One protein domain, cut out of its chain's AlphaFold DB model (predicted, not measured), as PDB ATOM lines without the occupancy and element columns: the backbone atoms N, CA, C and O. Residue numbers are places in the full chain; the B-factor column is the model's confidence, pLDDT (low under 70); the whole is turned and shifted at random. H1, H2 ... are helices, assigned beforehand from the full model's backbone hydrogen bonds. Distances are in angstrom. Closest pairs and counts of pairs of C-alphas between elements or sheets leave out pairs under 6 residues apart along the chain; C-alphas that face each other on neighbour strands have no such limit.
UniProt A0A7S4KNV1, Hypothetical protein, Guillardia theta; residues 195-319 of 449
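AT A GLANCE: This is residues 195 to 319 of the 449 residues of the protein "Hypothetical protein" of Guillardia theta (UniProt A0A7S4KNV1). A compact core of three helices, H3, H4 and H5, crosses in the middle, with H2 packed on H3 at one end of the longest axis and the short H1 packed on H5. At the other end of that axis H6 and H7 make a looser pair that touches no helix of the core, reached from H5 by a long link. The printed part has 125 residues with seven named helices, H1 to H7 in order along the chain, and no named strand; its class is all helix. The whole is compact, with a radius of gyration of the C-alphas of 14.5 A, and spans 45 by 35 by 22 A.

HOW THE PARTS SIT: The longest helix by residues, H3, residues 231 to 244, is a hub with three helix neighbours. It touches H2, residues 217 to 227, at a steep tilt of 61 degrees, opposite ways; their closest C-alphas, of Ala 224 and Gln 234, are 5.1 A apart. With residues 237 to 241 alone H3 touches H4, residues 251 to 263, also at a steep 61 degrees, opposite ways, closest at the C-alphas of Phe 237 and His 258, 7.4 A. H5, residues 266 to 278, is the other hub; it touches H3 at a shallow tilt of 33 degrees, only just short of steep, the same way, closest at the C-alphas of Val 244 and Ala 270, 6.1 A. H4 and H5 form a helical hairpin at a steep 38 degrees, touching through residues 257 to 261 and 269 to 273, closest at the C-alphas of Leu 260 and Thr 269, 5.9 A. H1, residues 195 to 199, touches residues 268 to 272 of H5, closest at the C-alphas of Pro 197 and Val 272, 5.9 A. H6, residues 296 to 307, and H7, residues 310 to 317, are close but not clearly touching; both are apart from H3 and H4. Every O i to N i+4 pair is within hydrogen-bond range in H1, H3 and H5, against 5 of 7 in H2, 8 of 9 in H4, 5 of 8 in H6 and 2 of 4 in H7.

IN THESE COORDINATES: H3 is 19.9 A long, from C-alpha 231 at (21.882, -42.883, -4.182). H4 measures 19.5 A, H5 18.1 A, H6 15.6 A and H2 15.5 A. H1 begins at C-alpha 195, (2.326, -23.313, 5.126), and H7 ends at C-alpha 317, (-7.293, -16.494, -16.321).

THE WHOLE: The C-alphas of Thr 230 and Asp 318, the two farthest apart, are 45.3 A apart. The printed part has no cut. The long links are residues 200 to 216 and 279 to 295. Confidence is low at residues 208 to 214, 247, 285 and 288 to 319; the printed part's mean pLDDT is 73.9.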
ATOM      1  N   GLU A 195       3.092 -24.478   5.595       86.81
ATOM      2  CA  GLU A 195       2.326 -23.313   5.126       86.81
ATOM      3  C   GLU A 195       2.756 -22.840   3.732       86.81
ATOM      4  O   GLU A 195       2.001 -22.134   3.061       86.81
ATOM      5  N   TRP A 196       3.952 -23.215   3.266       91.69
ATOM      6  CA  TRP A 196       4.468 -22.784   1.963       91.69
ATOM      7  C   TRP A 196       3.559 -23.164   0.789       91.69
ATOM      8  O   TRP A 196       3.283 -22.282  -0.026       91.69
ATOM      9  N   PRO A 197       3.029 -24.403   0.693       92.06
ATOM     10  CA  PRO A 197       2.105 -24.748  -0.379       92.06
ATOM     11  C   PRO A 197       0.841 -23.887  -0.361       92.06
ATOM     12  O   PRO A 197       0.408 -23.438  -1.415       92.06
ATOM     13  N   ALA A 198       0.280 -23.608   0.818       90.12
ATOM     14  CA  ALA A 198      -0.900 -22.754   0.947       90.12
ATOM     15  C   ALA A 198      -0.593 -21.288   0.591       90.12
ATOM     16  O   ALA A 198      -1.393 -20.631  -0.075       90.12
ATOM     17  N   SER A 199       0.591 -20.794   0.970       89.00
ATOM     18  CA  SER A 199       1.032 -19.416   0.711       89.00
ATOM     19  C   SER A 199       1.079 -19.100  -0.785       89.00
ATOM     20  O   SER A 199       0.637 -18.033  -1.201       89.00
ATOM     21  N   CYS A 200       1.511 -20.061  -1.607       88.44
ATOM     22  CA  CYS A 200       1.490 -19.933  -3.064       88.44
ATOM     23  C   CYS A 200       0.283 -20.615  -3.737       88.44
ATOM     24  O   CYS A 200       0.239 -20.708  -4.956       88.44
ATOM     25  N   SER A 201      -0.729 -21.068  -2.987       89.00
ATOM     26  CA  SER A 201      -1.896 -21.798  -3.523       89.00
ATOM     27  C   SER A 201      -1.572 -23.109  -4.273       89.00
ATOM     28  O   SER A 201      -2.390 -23.599  -5.052       89.00
ATOM     29  N   ALA A 202      -0.405 -23.711  -4.037       88.19
ATOM     30  CA  ALA A 202      -0.024 -25.012  -4.594       88.19
ATOM     31  C   ALA A 202      -0.825 -26.183  -3.994       88.19
ATOM     32  O   ALA A 202      -0.926 -27.246  -4.604       88.19
ATOM     33  N   ASP A 203      -1.417 -25.996  -2.813       86.50
ATOM     34  CA  ASP A 203      -2.348 -26.934  -2.175       86.50
ATOM     35  C   ASP A 203      -3.635 -27.144  -2.991       86.50
ATOM     36  O   ASP A 203      -4.212 -28.232  -2.973       86.50
ATOM     37  N   LYS A 204      -4.044 -26.130  -3.765       86.56
ATOM     38  CA  LYS A 204      -5.216 -26.183  -4.651       86.56
ATOM     39  C   LYS A 204      -4.963 -26.981  -5.931       86.56
ATOM     40  O   LYS A 204      -5.921 -27.402  -6.578       86.56
ATOM     41  N   ILE A 205      -3.702 -27.227  -6.289       81.81
ATOM     42  CA  ILE A 205      -3.348 -28.013  -7.474       81.81
ATOM     43  C   ILE A 205      -3.545 -29.502  -7.175       81.81
ATOM     44  O   ILE A 205      -2.920 -30.079  -6.275       81.81
ATOM     45  N   ARG A 206      -4.420 -30.138  -7.960       79.62
ATOM     46  CA  ARG A 206      -4.662 -31.583  -7.905       79.62
ATOM     47  C   ARG A 206      -3.789 -32.295  -8.935       79.62
ATOM     48  O   ARG A 206      -3.833 -31.960 -10.110       79.62
ATOM     49  N   GLY A 207      -3.059 -33.316  -8.488       76.25
ATOM     50  CA  GLY A 207      -2.174 -34.110  -9.342       76.25
ATOM     51  C   GLY A 207      -0.743 -33.574  -9.422       76.25
ATOM     52  O   GLY A 207      -0.433 -32.481  -8.944       76.25
ATOM     53  N   LEU A 208       0.143 -34.400  -9.979       69.56
ATOM     54  CA  LEU A 208       1.500 -33.997 -10.336       69.56
ATOM     55  C   LEU A 208       1.481 -33.266 -11.685       69.56
ATOM     56  O   LEU A 208       0.663 -33.622 -12.536       69.56
ATOM     57  N   PRO A 209       2.388 -32.301 -11.903       67.31
ATOM     58  CA  PRO A 209       2.597 -31.728 -13.225       67.31
ATOM     59  C   PRO A 209       2.941 -32.848 -14.219       67.31
ATOM     60  O   PRO A 209       3.890 -33.599 -13.995       67.31
ATOM     61  N   ASP A 210       2.168 -32.978 -15.298       63.28
ATOM     62  CA  ASP A 210       2.518 -33.866 -16.412       63.28
ATOM     63  C   ASP A 210       3.479 -33.101 -17.327       63.28
ATOM     64  O   ASP A 210       3.069 -32.392 -18.251       63.28
ATOM     65  N   VAL A 211       4.762 -33.140 -16.969       62.53
ATOM     66  CA  VAL A 211       5.848 -32.474 -17.693       62.53
ATOM     67  C   VAL A 211       6.723 -33.555 -18.310       62.53
ATOM     68  O   VAL A 211       7.107 -34.518 -17.644       62.53
ATOM     69  N   GLN A 212       7.026 -33.423 -19.603       59.66
ATOM     70  CA  GLN A 212       8.033 -34.283 -20.215       59.66
ATOM     71  C   GLN A 212       9.408 -33.937 -19.636       59.66
ATOM     72  O   GLN A 212       9.739 -32.753 -19.564       59.66
ATOM     73  N   PRO A 213      10.223 -34.940 -19.263       60.34
ATOM     74  CA  PRO A 213      11.544 -34.694 -18.713       60.34
ATOM     75  C   PRO A 213      12.370 -33.920 -19.730       60.34
ATOM     76  O   PRO A 213      12.601 -34.380 -20.848       60.34
ATOM     77  N   ALA A 214      12.785 -32.725 -19.334       65.62
ATOM     78  CA  ALA A 214      13.361 -31.785 -20.272       65.62
ATOM     79  C   ALA A 214      14.867 -32.007 -20.496       65.62
ATOM     80  O   ALA A 214      15.386 -31.712 -21.564       65.62
ATOM     81  N   ALA A 215      15.566 -32.614 -19.535       79.56
ATOM     82  CA  ALA A 215      16.974 -32.982 -19.675       79.56
ATOM     83  C   ALA A 215      17.164 -34.509 -19.649       79.56
ATOM     84  O   ALA A 215      16.404 -35.218 -18.977       79.56
ATOM     85  N   PRO A 216      18.207 -35.045 -20.316       86.25
ATOM     86  CA  PRO A 216      18.570 -36.451 -20.201       86.25
ATOM     87  C   PRO A 216      18.785 -36.848 -18.738       86.25
ATOM     88  O   PRO A 216      19.446 -36.142 -17.973       86.25
ATOM     89  N   ARG A 217      18.308 -38.035 -18.351       88.62
ATOM     90  CA  ARG A 217      18.437 -38.536 -16.972       88.62
ATOM     91  C   ARG A 217      19.886 -38.547 -16.462       88.62
ATOM     92  O   ARG A 217      20.118 -38.332 -15.278       88.62
ATOM     93  N   SER A 218      20.871 -38.758 -17.340       90.38
ATOM     94  CA  SER A 218      22.301 -38.692 -16.998       90.38
ATOM     95  C   SER A 218      22.745 -37.298 -16.537       90.38
ATOM     96  O   SER A 218      23.545 -37.180 -15.609       90.38
ATOM     97  N   GLU A 219      22.204 -36.239 -17.137       89.88
ATOM     98  CA  GLU A 219      22.452 -34.865 -16.712       89.88
ATOM     99  C   GLU A 219      21.763 -34.560 -15.381       89.88
ATOM    100  O   GLU A 219      22.403 -34.013 -14.478       89.88
ATOM    101  N   LEU A 220      20.507 -34.986 -15.218       91.12
ATOM    102  CA  LEU A 220      19.790 -34.867 -13.947       91.12
ATOM    103  C   LEU A 220      20.543 -35.577 -12.817       91.12
ATOM    104  O   LEU A 220      20.707 -35.015 -11.737       91.12
ATOM    105  N   GLN A 221      21.083 -36.771 -13.078       93.12
ATOM    106  CA  GLN A 221      21.891 -37.524 -12.115       93.12
ATOM    107  C   GLN A 221      23.166 -36.766 -11.722       93.12
ATOM    108  O   GLN A 221      23.512 -36.715 -10.541       93.12
ATOM    109  N   ARG A 222      23.850 -36.144 -12.692       92.19
ATOM    110  CA  ARG A 222      25.037 -35.307 -12.453       92.19
ATOM    111  C   ARG A 222      24.714 -34.077 -11.606       92.19
ATOM    112  O   ARG A 222      25.570 -33.604 -10.866       92.19
ATOM    113  N   VAL A 223      23.516 -33.515 -11.738       91.62
ATOM    114  CA  VAL A 223      23.071 -32.408 -10.886       91.62
ATOM    115  C   VAL A 223      22.706 -32.912  -9.496       91.62
ATOM    116  O   VAL A 223      23.158 -32.335  -8.512       91.62
ATOM    117  N   ALA A 224      21.971 -34.018  -9.398       91.75
ATOM    118  CA  ALA A 224      21.587 -34.613  -8.125       91.75
ATOM    119  C   ALA A 224      22.795 -34.991  -7.256       91.75
ATOM    120  O   ALA A 224      22.762 -34.774  -6.047       91.75
ATOM    121  N   SER A 225      23.884 -35.478  -7.858       92.25
ATOM    122  CA  SER A 225      25.111 -35.818  -7.127       92.25
ATOM    123  C   SER A 225      25.846 -34.615  -6.528       92.25
ATOM    124  O   SER A 225      26.672 -34.804  -5.639       92.25
ATOM    125  N   LYS A 226      25.543 -33.384  -6.968       92.06
ATOM    126  CA  LYS A 226      26.064 -32.151  -6.349       92.06
ATOM    127  C   LYS A 226      25.333 -31.778  -5.062       92.06
ATOM    128  O   LYS A 226      25.867 -31.005  -4.282       92.06
ATOM    129  N   PHE A 227      24.110 -32.272  -4.883       89.31
ATOM    130  CA  PHE A 227      23.241 -31.915  -3.763       89.31
ATOM    131  C   PHE A 227      23.132 -33.035  -2.728       89.31
ATOM    132  O   PHE A 227      23.084 -32.771  -1.532       89.31
ATOM    133  N   PHE A 228      23.109 -34.289  -3.181       87.94
ATOM    134  CA  PHE A 228      22.924 -35.451  -2.322       87.94
ATOM    135  C   PHE A 228      24.059 -36.450  -2.501       87.94
ATOM    136  O   PHE A 228      24.432 -36.791  -3.621       87.94
ATOM    137  N   THR A 229      24.563 -36.986  -1.393       88.56
ATOM    138  CA  THR A 229      25.619 -38.011  -1.390       88.56
ATOM    139  C   THR A 229      25.064 -39.423  -1.581       88.56
ATOM    140  O   THR A 229      25.687 -40.250  -2.241       88.56
ATOM    141  N   THR A 230      23.881 -39.716  -1.039       90.06
ATOM    142  CA  THR A 230      23.286 -41.059  -1.104       90.06
ATOM    143  C   THR A 230      22.512 -41.283  -2.404       90.06
ATOM    144  O   THR A 230      21.763 -40.403  -2.842       90.06
ATOM    145  N   ARG A 231      22.577 -42.502  -2.945       89.38
ATOM    146  CA  ARG A 231      21.882 -42.883  -4.182       89.38
ATOM    147  C   ARG A 231      20.354 -42.764  -4.103       89.38
ATOM    148  O   ARG A 231      19.737 -42.395  -5.100       89.38
ATOM    149  N   ASP A 232      19.745 -43.007  -2.946       85.31
ATOM    150  CA  ASP A 232      18.282 -42.960  -2.803       85.31
ATOM    151  C   ASP A 232      17.737 -41.530  -2.838       85.31
ATOM    152  O   ASP A 232      16.744 -41.250  -3.511       85.31
ATOM    153  N   PHE A 233      18.401 -40.588  -2.156       86.69
ATOM    154  CA  PHE A 233      18.062 -39.165  -2.270       86.69
ATOM    155  C   PHE A 233      18.353 -38.631  -3.676       86.69
ATOM    156  O   PHE A 233      17.512 -37.930  -4.233       86.69
ATOM    157  N   GLN A 234      19.471 -39.027  -4.298       91.88
ATOM    158  CA  GLN A 234      19.746 -38.669  -5.692       91.88
ATOM    159  C   GLN A 234      18.645 -39.176  -6.632       91.88
ATOM    160  O   GLN A 234      18.141 -38.405  -7.438       91.88
ATOM    161  N   THR A 235      18.231 -40.443  -6.508       90.44
ATOM    162  CA  THR A 235      17.170 -41.036  -7.340       90.44
ATOM    163  C   THR A 235      15.855 -40.279  -7.178       90.44
ATOM    164  O   THR A 235      15.246 -39.908  -8.178       90.44
ATOM    165  N   ARG A 236      15.442 -39.985  -5.938       89.62
ATOM    166  CA  ARG A 236      14.228 -39.199  -5.664       89.62
ATOM    167  C   ARG A 236      14.313 -37.790  -6.237       89.62
ATOM    168  O   ARG A 236      13.342 -37.304  -6.807       89.62
ATOM    169  N   PHE A 237      15.470 -37.149  -6.115       93.44
ATOM    170  CA  PHE A 237      15.671 -35.807  -6.641       93.44
ATOM    171  C   PHE A 237      15.686 -35.776  -8.172       93.44
ATOM    172  O   PHE A 237      15.092 -34.881  -8.760       93.44
ATOM    173  N   VAL A 238      16.283 -36.776  -8.828       92.81
ATOM    174  CA  VAL A 238      16.189 -36.940 -10.286       92.81
ATOM    175  C   VAL A 238      14.734 -37.086 -10.710       92.81
ATOM    176  O   VAL A 238      14.302 -36.352 -11.587       92.81
ATOM    177  N   THR A 239      13.970 -37.957 -10.047       90.88
ATOM    178  CA  THR A 239      12.537 -38.124 -10.322       90.88
ATOM    179  C   THR A 239      11.769 -36.814 -10.132       90.88
ATOM    180  O   THR A 239      10.950 -36.464 -10.972       90.88
ATOM    181  N   LEU A 240      12.054 -36.042  -9.077       91.31
ATOM    182  CA  LEU A 240      11.472 -34.708  -8.898       91.31
ATOM    183  C   LEU A 240      11.797 -33.793 -10.085       91.31
ATOM    184  O   LEU A 240      10.891 -33.163 -10.624       91.31
ATOM    185  N   LEU A 241      13.069 -33.716 -10.490       90.69
ATOM    186  CA  LEU A 241      13.501 -32.880 -11.610       90.69
ATOM    187  C   LEU A 241      12.871 -33.316 -12.937       90.69
ATOM    188  O   LEU A 241      12.553 -32.452 -13.743       90.69
ATOM    189  N   GLU A 242      12.614 -34.606 -13.152       87.94
ATOM    190  CA  GLU A 242      11.879 -35.086 -14.333       87.94
ATOM    191  C   GLU A 242      10.460 -34.495 -14.424       87.94
ATOM    192  O   GLU A 242       9.976 -34.288 -15.532       87.94
ATOM    193  N   PHE A 243       9.828 -34.160 -13.290       83.81
ATOM    194  CA  PHE A 243       8.494 -33.543 -13.244       83.81
ATOM    195  C   PHE A 243       8.486 -32.012 -13.314       83.81
ATOM    196  O   PHE A 243       7.427 -31.429 -13.531       83.81
ATOM    197  N   VAL A 244       9.612 -31.342 -13.051       83.88
ATOM    198  CA  VAL A 244       9.620 -29.876 -12.866       83.88
ATOM    199  C   VAL A 244      10.677 -29.133 -13.668       83.88
ATOM    200  O   VAL A 244      10.631 -27.907 -13.748       83.88
ATOM    201  N   ALA A 245      11.677 -29.822 -14.210       76.62
ATOM    202  CA  ALA A 245      12.726 -29.179 -14.982       76.62
ATOM    203  C   ALA A 245      12.247 -28.854 -16.397       76.62
ATOM    204  O   ALA A 245      11.586 -29.668 -17.037       76.62
ATOM    205  N   PHE A 246      12.662 -27.689 -16.893       71.44
ATOM    206  CA  PHE A 246      12.618 -27.334 -18.311       71.44
ATOM    207  C   PHE A 246      14.008 -27.480 -18.937       71.44
ATOM    208  O   PHE A 246      15.007 -27.573 -18.219       71.44
ATOM    209  N   ASP A 247      14.053 -27.523 -20.267       64.44
ATOM    210  CA  ASP A 247      15.276 -27.542 -21.063       64.44
ATOM    211  C   ASP A 247      15.515 -26.108 -21.537       64.44
ATOM    212  O   ASP A 247      14.629 -25.532 -22.174       64.44
ATOM    213  N   PRO A 248      16.656 -25.482 -21.219       75.00
ATOM    214  CA  PRO A 248      17.783 -25.990 -20.443       75.00
ATOM    215  C   PRO A 248      17.529 -26.016 -18.935       75.00
ATOM    216  O   PRO A 248      16.873 -25.141 -18.364       75.00
ATOM    217  N   LEU A 249      18.145 -26.999 -18.273       79.75
ATOM    218  CA  LEU A 249      18.073 -27.164 -16.826       79.75
ATOM    219  C   LEU A 249      18.695 -25.960 -16.102       79.75
ATOM    220  O   LEU A 249      19.908 -25.742 -16.135       79.75
ATOM    221  N   HIS A 250      17.865 -25.197 -15.389       84.44
ATOM    222  CA  HIS A 250      18.309 -23.986 -14.705       84.44
ATOM    223  C   HIS A 250      18.909 -24.266 -13.315       84.44
ATOM    224  O   HIS A 250      18.307 -24.943 -12.475       84.44
ATOM    225  N   ALA A 251      20.074 -23.680 -13.016       82.50
ATOM    226  CA  ALA A 251      20.778 -23.908 -11.749       82.50
ATOM    227  C   ALA A 251      19.990 -23.407 -10.523       82.50
ATOM    228  O   ALA A 251      19.936 -24.094  -9.501       82.50
ATOM    229  N   GLY A 252      19.353 -22.234 -10.619       87.38
ATOM    230  CA  GLY A 252      18.502 -21.703  -9.546       87.38
ATOM    231  C   GLY A 252      17.296 -22.578  -9.236       87.38
ATOM    232  O   GLY A 252      17.027 -22.846  -8.068       87.38
ATOM    233  N   LEU A 253      16.629 -23.099 -10.272       89.00
ATOM    234  CA  LEU A 253      15.525 -24.043 -10.112       89.00
ATOM    235  C   LEU A 253      15.978 -25.273  -9.324       89.00
ATOM    236  O   LEU A 253      15.316 -25.668  -8.371       89.00
ATOM    237  N   CYS A 254      17.142 -25.831  -9.667       91.06
ATOM    238  CA  CYS A 254      17.692 -26.984  -8.958       91.06
ATOM    239  C   CYS A 254      17.963 -26.678  -7.476       91.06
ATOM    240  O   CYS A 254      17.689 -27.518  -6.626       91.06
ATOM    241  N   LYS A 255      18.453 -25.475  -7.143       92.06
ATOM    242  CA  LYS A 255      18.706 -25.060  -5.749       92.06
ATOM    243  C   LYS A 255      17.416 -24.920  -4.944       92.06
ATOM    244  O   LYS A 255      17.356 -25.399  -3.812       92.06
ATOM    245  N   VAL A 256      16.389 -24.312  -5.535       92.06
ATOM    246  CA  VAL A 256      15.063 -24.180  -4.914       92.06
ATOM    247  C   VAL A 256      14.416 -25.550  -4.742       92.06
ATOM    248  O   VAL A 256      13.942 -25.866  -3.655       92.06
ATOM    249  N   ALA A 257      14.456 -26.392  -5.777       93.00
ATOM    250  CA  ALA A 257      13.920 -27.747  -5.731       93.00
ATOM    251  C   ALA A 257      14.608 -28.591  -4.658       93.00
ATOM    252  O   ALA A 257      13.934 -29.252  -3.872       93.00
ATOM    253  N   HIS A 258      15.941 -28.525  -4.593       93.25
ATOM    254  CA  HIS A 258      16.734 -29.198  -3.572       93.25
ATOM    255  C   HIS A 258      16.284 -28.769  -2.175       93.25
ATOM    256  O   HIS A 258      15.912 -29.609  -1.359       93.25
ATOM    257  N   PHE A 259      16.238 -27.461  -1.924       93.12
ATOM    258  CA  PHE A 259      15.854 -26.930  -0.623       93.12
ATOM    259  C   PHE A 259      14.429 -27.317  -0.225       93.12
ATOM    260  O   PHE A 259      14.213 -27.801   0.880       93.12
ATOM    261  N   LEU A 260      13.464 -27.179  -1.134       92.81
ATOM    262  CA  LEU A 260      12.083 -27.586  -0.883       92.81
ATOM    263  C   LEU A 260      11.962 -29.094  -0.630       92.81
ATOM    264  O   LEU A 260      11.177 -29.497   0.222       92.81
ATOM    265  N   SER A 261      12.728 -29.930  -1.339       91.69
ATOM    266  CA  SER A 261      12.679 -31.395  -1.201       91.69
ATOM    267  C   SER A 261      13.170 -31.913   0.154       91.69
ATOM    268  O   SER A 261      12.882 -33.051   0.510       91.69
ATOM    269  N   ILE A 262      13.882 -31.080   0.918       88.44
ATOM    270  CA  ILE A 262      14.310 -31.406   2.285       88.44
ATOM    271  C   ILE A 262      13.129 -31.330   3.261       88.44
ATOM    272  O   ILE A 262      13.097 -32.069   4.242       88.44
ATOM    273  N   PHE A 263      12.141 -30.474   2.988       87.88
ATOM    274  CA  PHE A 263      11.038 -30.193   3.915       87.88
ATOM    275  C   PHE A 263       9.681 -30.688   3.441       87.88
ATOM    276  O   PHE A 263       8.792 -30.923   4.256       87.88
ATOM    277  N   LEU A 264       9.499 -30.808   2.130       89.75
ATOM    278  CA  LEU A 264       8.219 -31.132   1.527       89.75
ATOM    279  C   LEU A 264       8.269 -32.509   0.861       89.75
ATOM    280  O   LEU A 264       9.278 -32.866   0.245       89.75
ATOM    281  N   PRO A 265       7.162 -33.270   0.906       90.00
ATOM    282  CA  PRO A 265       7.013 -34.456   0.077       90.00
ATOM    283  C   PRO A 265       7.178 -34.106  -1.404       90.00
ATOM    284  O   PRO A 265       6.683 -33.071  -1.850       90.00
ATOM    285  N   MET A 266       7.778 -35.012  -2.180       90.38
ATOM    286  CA  MET A 266       8.092 -34.809  -3.603       90.38
ATOM    287  C   MET A 266       6.919 -34.231  -4.410       90.38
ATOM    288  O   MET A 266       7.102 -33.283  -5.168       90.38
ATOM    289  N   ALA A 267       5.704 -34.754  -4.218       89.50
ATOM    290  CA  ALA A 267       4.529 -34.271  -4.941       89.50
ATOM    291  C   ALA A 267       4.121 -32.843  -4.563       89.50
ATOM    292  O   ALA A 267       3.659 -32.069  -5.398       89.50
ATOM    293  N   THR A 268       4.308 -32.466  -3.304       90.69
ATOM    294  CA  THR A 268       4.068 -31.101  -2.836       90.69
ATOM    295  C   THR A 268       5.164 -30.165  -3.336       90.69
ATOM    296  O   THR A 268       4.842 -29.093  -3.838       90.69
ATOM    297  N   THR A 269       6.432 -30.588  -3.304       92.69
ATOM    298  CA  THR A 269       7.545 -29.847  -3.914       92.69
ATOM    299  C   THR A 269       7.287 -29.575  -5.392       92.69
ATOM    300  O   THR A 269       7.423 -28.436  -5.834       92.69
ATOM    301  N   ALA A 270       6.858 -30.593  -6.144       91.31
ATOM    302  CA  ALA A 270       6.563 -30.460  -7.564       91.31
ATOM    303  C   ALA A 270       5.457 -29.433  -7.835       91.31
ATOM    304  O   ALA A 270       5.608 -28.586  -8.710       91.31
ATOM    305  N   ARG A 271       4.382 -29.446  -7.036       89.38
ATOM    306  CA  ARG A 271       3.291 -28.466  -7.142       89.38
ATOM    307  C   ARG A 271       3.731 -27.046  -6.804       89.38
ATOM    308  O   ARG A 271       3.377 -26.126  -7.532       89.38
ATOM    309  N   VAL A 272       4.523 -26.859  -5.744       91.69
ATOM    310  CA  VAL A 272       5.070 -25.537  -5.392       91.69
ATOM    311  C   VAL A 272       5.913 -24.995  -6.542       91.69
ATOM    312  O   VAL A 272       5.711 -23.863  -6.968       91.69
ATOM    313  N   ILE A 273       6.817 -25.807  -7.090       91.00
ATOM    314  CA  ILE A 273       7.657 -25.398  -8.219       91.00
ATOM    315  C   ILE A 273       6.808 -25.088  -9.455       91.00
ATOM    316  O   ILE A 273       7.051 -24.073 -10.104       91.00
ATOM    317  N   ALA A 274       5.793 -25.902  -9.748       86.81
ATOM    318  CA  ALA A 274       4.889 -25.662 -10.867       86.81
ATOM    319  C   ALA A 274       4.189 -24.300 -10.752       86.81
ATOM    320  O   ALA A 274       4.199 -23.547 -11.722       86.81
ATOM    321  N   VAL A 275       3.686 -23.931  -9.563       87.81
ATOM    322  CA  VAL A 275       3.143 -22.581  -9.315       87.81
ATOM    323  C   VAL A 275       4.186 -21.508  -9.618       87.81
ATOM    324  O   VAL A 275       3.915 -20.580 -10.379       87.81
ATOM    325  N   LEU A 276       5.394 -21.637  -9.055       88.19
ATOM    326  CA  LEU A 276       6.464 -20.654  -9.253       88.19
ATOM    327  C   LEU A 276       6.822 -20.462 -10.735       88.19
ATOM    328  O   LEU A 276       7.232 -19.373 -11.132       88.19
ATOM    329  N   GLN A 277       6.658 -21.510 -11.545       83.94
ATOM    330  CA  GLN A 277       6.921 -21.520 -12.982       83.94
ATOM    331  C   GLN A 277       5.758 -21.008 -13.839       83.94
ATOM    332  O   GLN A 277       5.995 -20.543 -14.961       83.94
ATOM    333  N   SER A 278       4.519 -21.138 -13.357       80.19
ATOM    334  CA  SER A 278       3.302 -20.809 -14.107       80.19
ATOM    335  C   SER A 278       2.734 -19.426 -13.807       80.19
ATOM    336  O   SER A 278       1.858 -18.967 -14.530       80.19
ATOM    337  N   THR A 279       3.183 -18.781 -12.732       82.19
ATOM    338  CA  THR A 279       2.522 -17.595 -12.188       82.19
ATOM    339  C   THR A 279       3.417 -16.355 -12.271       82.19
ATOM    340  O   THR A 279       4.500 -16.315 -11.690       82.19
ATOM    341  N   ASP A 280       2.932 -15.320 -12.964       78.69
ATOM    342  CA  ASP A 280       3.717 -14.147 -13.402       78.69
ATOM    343  C   ASP A 280       4.252 -13.230 -12.303       78.69
ATOM    344  O   ASP A 280       5.233 -12.508 -12.507       78.69
ATOM    345  N   HIS A 281       3.612 -13.237 -11.136       80.06
ATOM    346  CA  HIS A 281       4.070 -12.456  -9.988       80.06
ATOM    347  C   HIS A 281       5.226 -13.152  -9.245       80.06
ATOM    348  O   HIS A 281       6.026 -12.499  -8.573       80.06
ATOM    349  N   TYR A 282       5.369 -14.472  -9.398       84.19
ATOM    350  CA  TYR A 282       6.623 -15.161  -9.109       84.19
ATOM    351  C   TYR A 282       7.521 -15.068 -10.334       84.19
ATOM    352  O   TYR A 282       7.487 -14.102 -11.073       84.19
ATOM    353  N   ILE A 283       8.360 -16.056 -10.562       77.00
ATOM    354  CA  ILE A 283       9.468 -15.989 -11.504       77.00
ATOM    355  C   ILE A 283       9.155 -16.759 -12.789       77.00
ATOM    356  O   ILE A 283      10.035 -17.425 -13.349       77.00
ATOM    357  N   SER A 284       7.903 -16.676 -13.261       71.44
ATOM    358  CA  SER A 284       7.539 -17.229 -14.566       71.44
ATOM    359  C   SER A 284       8.491 -16.628 -15.615       71.44
ATOM    360  O   SER A 284       8.691 -15.419 -15.703       71.44
ATOM    361  N   GLY A 285       9.221 -17.490 -16.327       69.81
ATOM    362  CA  GLY A 285      10.208 -17.064 -17.326       69.81
ATOM    363  C   GLY A 285      11.655 -16.872 -16.851       69.81
ATOM    364  O   GLY A 285      12.532 -16.880 -17.708       69.81
ATOM    365  N   TYR A 286      11.968 -16.801 -15.547       73.88
ATOM    366  CA  TYR A 286      13.377 -16.699 -15.090       73.88
ATOM    367  C   TYR A 286      14.197 -17.933 -15.459       73.88
ATOM    368  O   TYR A 286      15.386 -17.846 -15.739       73.88
ATOM    369  N   TRP A 287      13.551 -19.092 -15.418       73.06
ATOM    370  CA  TRP A 287      14.186 -20.382 -15.655       73.06
ATOM    371  C   TRP A 287      14.000 -20.891 -17.083       73.06
ATOM    372  O   TRP A 287      14.353 -22.030 -17.370       73.06
ATOM    373  N   ARG A 288      13.413 -20.074 -17.965       66.06
ATOM    374  CA  ARG A 288      13.212 -20.421 -19.373       66.06
ATOM    375  C   ARG A 288      14.344 -19.821 -20.200       66.06
ATOM    376  O   ARG A 288      14.790 -18.708 -19.933       66.06
ATOM    377  N   SER A 289      14.815 -20.551 -21.209       55.53
ATOM    378  CA  SER A 289      15.812 -20.015 -22.140       55.53
ATOM    379  C   SER A 289      15.258 -18.805 -22.891       55.53
ATOM    380  O   SER A 289      14.093 -18.787 -23.290       55.53
ATOM    381  N   ALA A 290      16.111 -17.814 -23.160       49.34
ATOM    382  CA  ALA A 290      15.768 -16.655 -23.986       49.34
ATOM    383  C   ALA A 290      15.271 -17.045 -25.395       49.34
ATOM    384  O   ALA A 290      14.523 -16.292 -26.016       49.34
ATOM    385  N   ASN A 291      15.638 -18.236 -25.883       40.53
ATOM    386  CA  ASN A 291      15.216 -18.749 -27.189       40.53
ATOM    387  C   ASN A 291      13.799 -19.353 -27.187       40.53
ATOM    388  O   ASN A 291      13.255 -19.613 -28.256       40.53
ATOM    389  N   ASP A 292      13.193 -19.551 -26.014       49.28
ATOM    390  CA  ASP A 292      11.920 -20.265 -25.848       49.28
ATOM    391  C   ASP A 292      10.690 -19.336 -25.851       49.28
ATOM    392  O   ASP A 292       9.539 -19.773 -25.804       49.28
ATOM    393  N   VAL A 293      10.915 -18.023 -25.951       44.16
ATOM    394  CA  VAL A 293       9.870 -16.986 -25.883       44.16
ATOM    395  C   VAL A 293       8.872 -17.088 -27.052       44.16
ATOM    396  O   VAL A 293       7.709 -16.710 -26.912       44.16
ATOM    397  N   THR A 294       9.281 -17.644 -28.197       38.03
ATOM    398  CA  THR A 294       8.427 -17.834 -29.385       38.03
ATOM    399  C   THR A 294       7.649 -19.154 -29.379       38.03
ATOM    400  O   THR A 294       6.505 -19.169 -29.836       38.03
ATOM    401  N   GLY A 295       8.204 -20.237 -28.817       38.12
ATOM    402  CA  GLY A 295       7.497 -21.510 -28.591       38.12
ATOM    403  C   GLY A 295       6.523 -21.459 -27.407       38.12
ATOM    404  O   GLY A 295       5.514 -22.171 -27.382       38.12
ATOM    405  N   ALA A 296       6.770 -20.536 -26.468       41.50
ATOM    406  CA  ALA A 296       5.988 -20.343 -25.255       41.50
ATOM    407  C   ALA A 296       4.497 -20.092 -25.510       41.50
ATOM    408  O   ALA A 296       3.695 -20.609 -24.746       41.50
ATOM    409  N   ARG A 297       4.097 -19.387 -26.583       41.31
ATOM    410  CA  ARG A 297       2.666 -19.162 -26.884       41.31
ATOM    411  C   ARG A 297       1.895 -20.454 -27.172       41.31
ATOM    412  O   ARG A 297       0.725 -20.534 -26.826       41.31
ATOM    413  N   GLN A 298       2.530 -21.453 -27.787       35.44
ATOM    414  CA  GLN A 298       1.870 -22.721 -28.117       35.44
ATOM    415  C   GLN A 298       1.939 -23.731 -26.967       35.44
ATOM    416  O   GLN A 298       0.985 -24.473 -26.756       35.44
ATOM    417  N   GLN A 299       3.019 -23.749 -26.180       39.03
ATOM    418  CA  GLN A 299       3.136 -24.676 -25.049       39.03
ATOM    419  C   GLN A 299       2.399 -24.220 -23.786       39.03
ATOM    420  O   GLN A 299       1.903 -25.085 -23.069       39.03
ATOM    421  N   THR A 300       2.238 -22.918 -23.505       42.47
ATOM    422  CA  THR A 300       1.325 -22.509 -22.420       42.47
ATOM    423  C   THR A 300      -0.128 -22.794 -22.782       42.47
ATOM    424  O   THR A 300      -0.863 -23.264 -21.927       42.47
ATOM    425  N   GLU A 301      -0.557 -22.642 -24.038       36.12
ATOM    426  CA  GLU A 301      -1.930 -23.004 -24.424       36.12
ATOM    427  C   GLU A 301      -2.198 -24.518 -24.414       36.12
ATOM    428  O   GLU A 301      -3.314 -24.925 -24.095       36.12
ATOM    429  N   VAL A 302      -1.207 -25.357 -24.739       37.00
ATOM    430  CA  VAL A 302      -1.381 -26.821 -24.828       37.00
ATOM    431  C   VAL A 302      -1.029 -27.538 -23.516       37.00
ATOM    432  O   VAL A 302      -1.727 -28.473 -23.135       37.00
ATOM    433  N   GLY A 303      -0.006 -27.082 -22.788       35.47
ATOM    434  CA  GLY A 303       0.403 -27.632 -21.490       35.47
ATOM    435  C   GLY A 303      -0.514 -27.192 -20.352       35.47
ATOM    436  O   GLY A 303      -0.994 -28.027 -19.593       35.47
ATOM    437  N   VAL A 304      -0.877 -25.906 -20.280       37.25
ATOM    438  CA  VAL A 304      -1.739 -25.401 -19.196       37.25
ATOM    439  C   VAL A 304      -3.183 -25.905 -19.349       37.25
ATOM    440  O   VAL A 304      -3.822 -26.206 -18.347       37.25
ATOM    441  N   LYS A 305      -3.696 -26.127 -20.570       37.56
ATOM    442  CA  LYS A 305      -5.023 -26.756 -20.764       37.56
ATOM    443  C   LYS A 305      -5.107 -28.208 -20.274       37.56
ATOM    444  O   LYS A 305      -6.211 -28.678 -20.022       37.56
ATOM    445  N   GLY A 306      -3.980 -28.912 -20.135       37.91
ATOM    446  CA  GLY A 306      -3.935 -30.265 -19.569       37.91
ATOM    447  C   GLY A 306      -3.778 -30.311 -18.044       37.91
ATOM    448  O   GLY A 306      -4.019 -31.356 -17.446       37.91
ATOM    449  N   TRP A 307      -3.371 -29.207 -17.407       39.47
ATOM    450  CA  TRP A 307      -2.951 -29.169 -15.994       39.47
ATOM    451  C   TRP A 307      -4.052 -28.767 -15.010       39.47
ATOM    452  O   TRP A 307      -3.915 -28.975 -13.807       39.47
ATOM    453  N   TRP A 308      -5.151 -28.213 -15.514       36.69
ATOM    454  CA  TRP A 308      -6.261 -27.727 -14.707       36.69
ATOM    455  C   TRP A 308      -7.545 -28.363 -15.231       36.69
ATOM    456  O   TRP A 308      -7.809 -28.328 -16.433       36.69
ATOM    457  N   ASN A 309      -8.366 -28.942 -14.347       39.75
ATOM    458  CA  ASN A 309      -9.742 -29.268 -14.724       39.75
ATOM    459  C   ASN A 309     -10.371 -27.972 -15.243       39.75
ATOM    460  O   ASN A 309     -10.321 -26.964 -14.542       39.75
ATOM    461  N   GLY A 310     -10.924 -27.988 -16.459       36.03
ATOM    462  CA  GLY A 310     -11.244 -26.777 -17.230       36.03
ATOM    463  C   GLY A 310     -12.082 -25.697 -16.526       36.03
ATOM    464  O   GLY A 310     -12.112 -24.577 -17.008       36.03
ATOM    465  N   GLY A 311     -12.712 -25.984 -15.380       39.09
ATOM    466  CA  GLY A 311     -13.419 -24.991 -14.562       39.09
ATOM    467  C   GLY A 311     -12.553 -24.143 -13.611       39.09
ATOM    468  O   GLY A 311     -12.985 -23.056 -13.237       39.09
ATOM    469  N   ASP A 312     -11.354 -24.591 -13.218       42.31
ATOM    470  CA  ASP A 312     -10.466 -23.819 -12.322       42.31
ATOM    471  C   ASP A 312      -9.578 -22.832 -13.098       42.31
ATOM    472  O   ASP A 312      -9.189 -21.788 -12.571       42.31
ATOM    473  N   LEU A 313      -9.315 -23.125 -14.378       39.50
ATOM    474  CA  LEU A 313      -8.492 -22.293 -15.253       39.50
ATOM    475  C   LEU A 313      -9.172 -20.964 -15.609       39.50
ATOM    476  O   LEU A 313      -8.518 -19.924 -15.600       39.50
ATOM    477  N   ASP A 314     -10.482 -20.980 -15.867       43.22
ATOM    478  CA  ASP A 314     -11.232 -19.776 -16.245       43.22
ATOM    479  C   ASP A 314     -11.229 -18.729 -15.117       43.22
ATOM    480  O   ASP A 314     -11.085 -17.537 -15.371       43.22
ATOM    481  N   ARG A 315     -11.250 -19.168 -13.850       46.97
ATOM    482  CA  ARG A 315     -11.180 -18.271 -12.683       46.97
ATOM    483  C   ARG A 315      -9.799 -17.656 -12.459       46.97
ATOM    484  O   ARG A 315      -9.713 -16.555 -11.924       46.97
ATOM    485  N   ILE A 316      -8.731 -18.363 -12.828       43.72
ATOM    486  CA  ILE A 316      -7.352 -17.862 -12.717       43.72
ATOM    487  C   ILE A 316      -7.030 -16.948 -13.906       43.72
ATOM    488  O   ILE A 316      -6.438 -15.889 -13.714       43.72
ATOM    489  N   ASN A 317      -7.477 -17.302 -15.113       40.91
ATOM    490  CA  ASN A 317      -7.293 -16.494 -16.321       40.91
ATOM    491  C   ASN A 317      -8.069 -15.169 -16.274       40.91
ATOM    492  O   ASN A 317      -7.541 -14.156 -16.723       40.91
ATOM    493  N   ASP A 318      -9.269 -15.136 -15.684       43.41
ATOM    494  CA  ASP A 318     -10.020 -13.886 -15.478       43.41
ATOM    495  C   ASP A 318      -9.333 -12.926 -14.484       43.41
ATOM    496  O   ASP A 318      -9.604 -11.723 -14.492       43.41
ATOM    497  N   ALA A 319      -8.412 -13.439 -13.660       41.69
ATOM    498  CA  ALA A 319      -7.574 -12.659 -12.752       41.69
ATOM    499  C   ALA A 319      -6.191 -12.306 -13.340       41.69
ATOM    500  O   ALA A 319      -5.445 -11.548 -12.716       41.69
TER     501      ALA A 319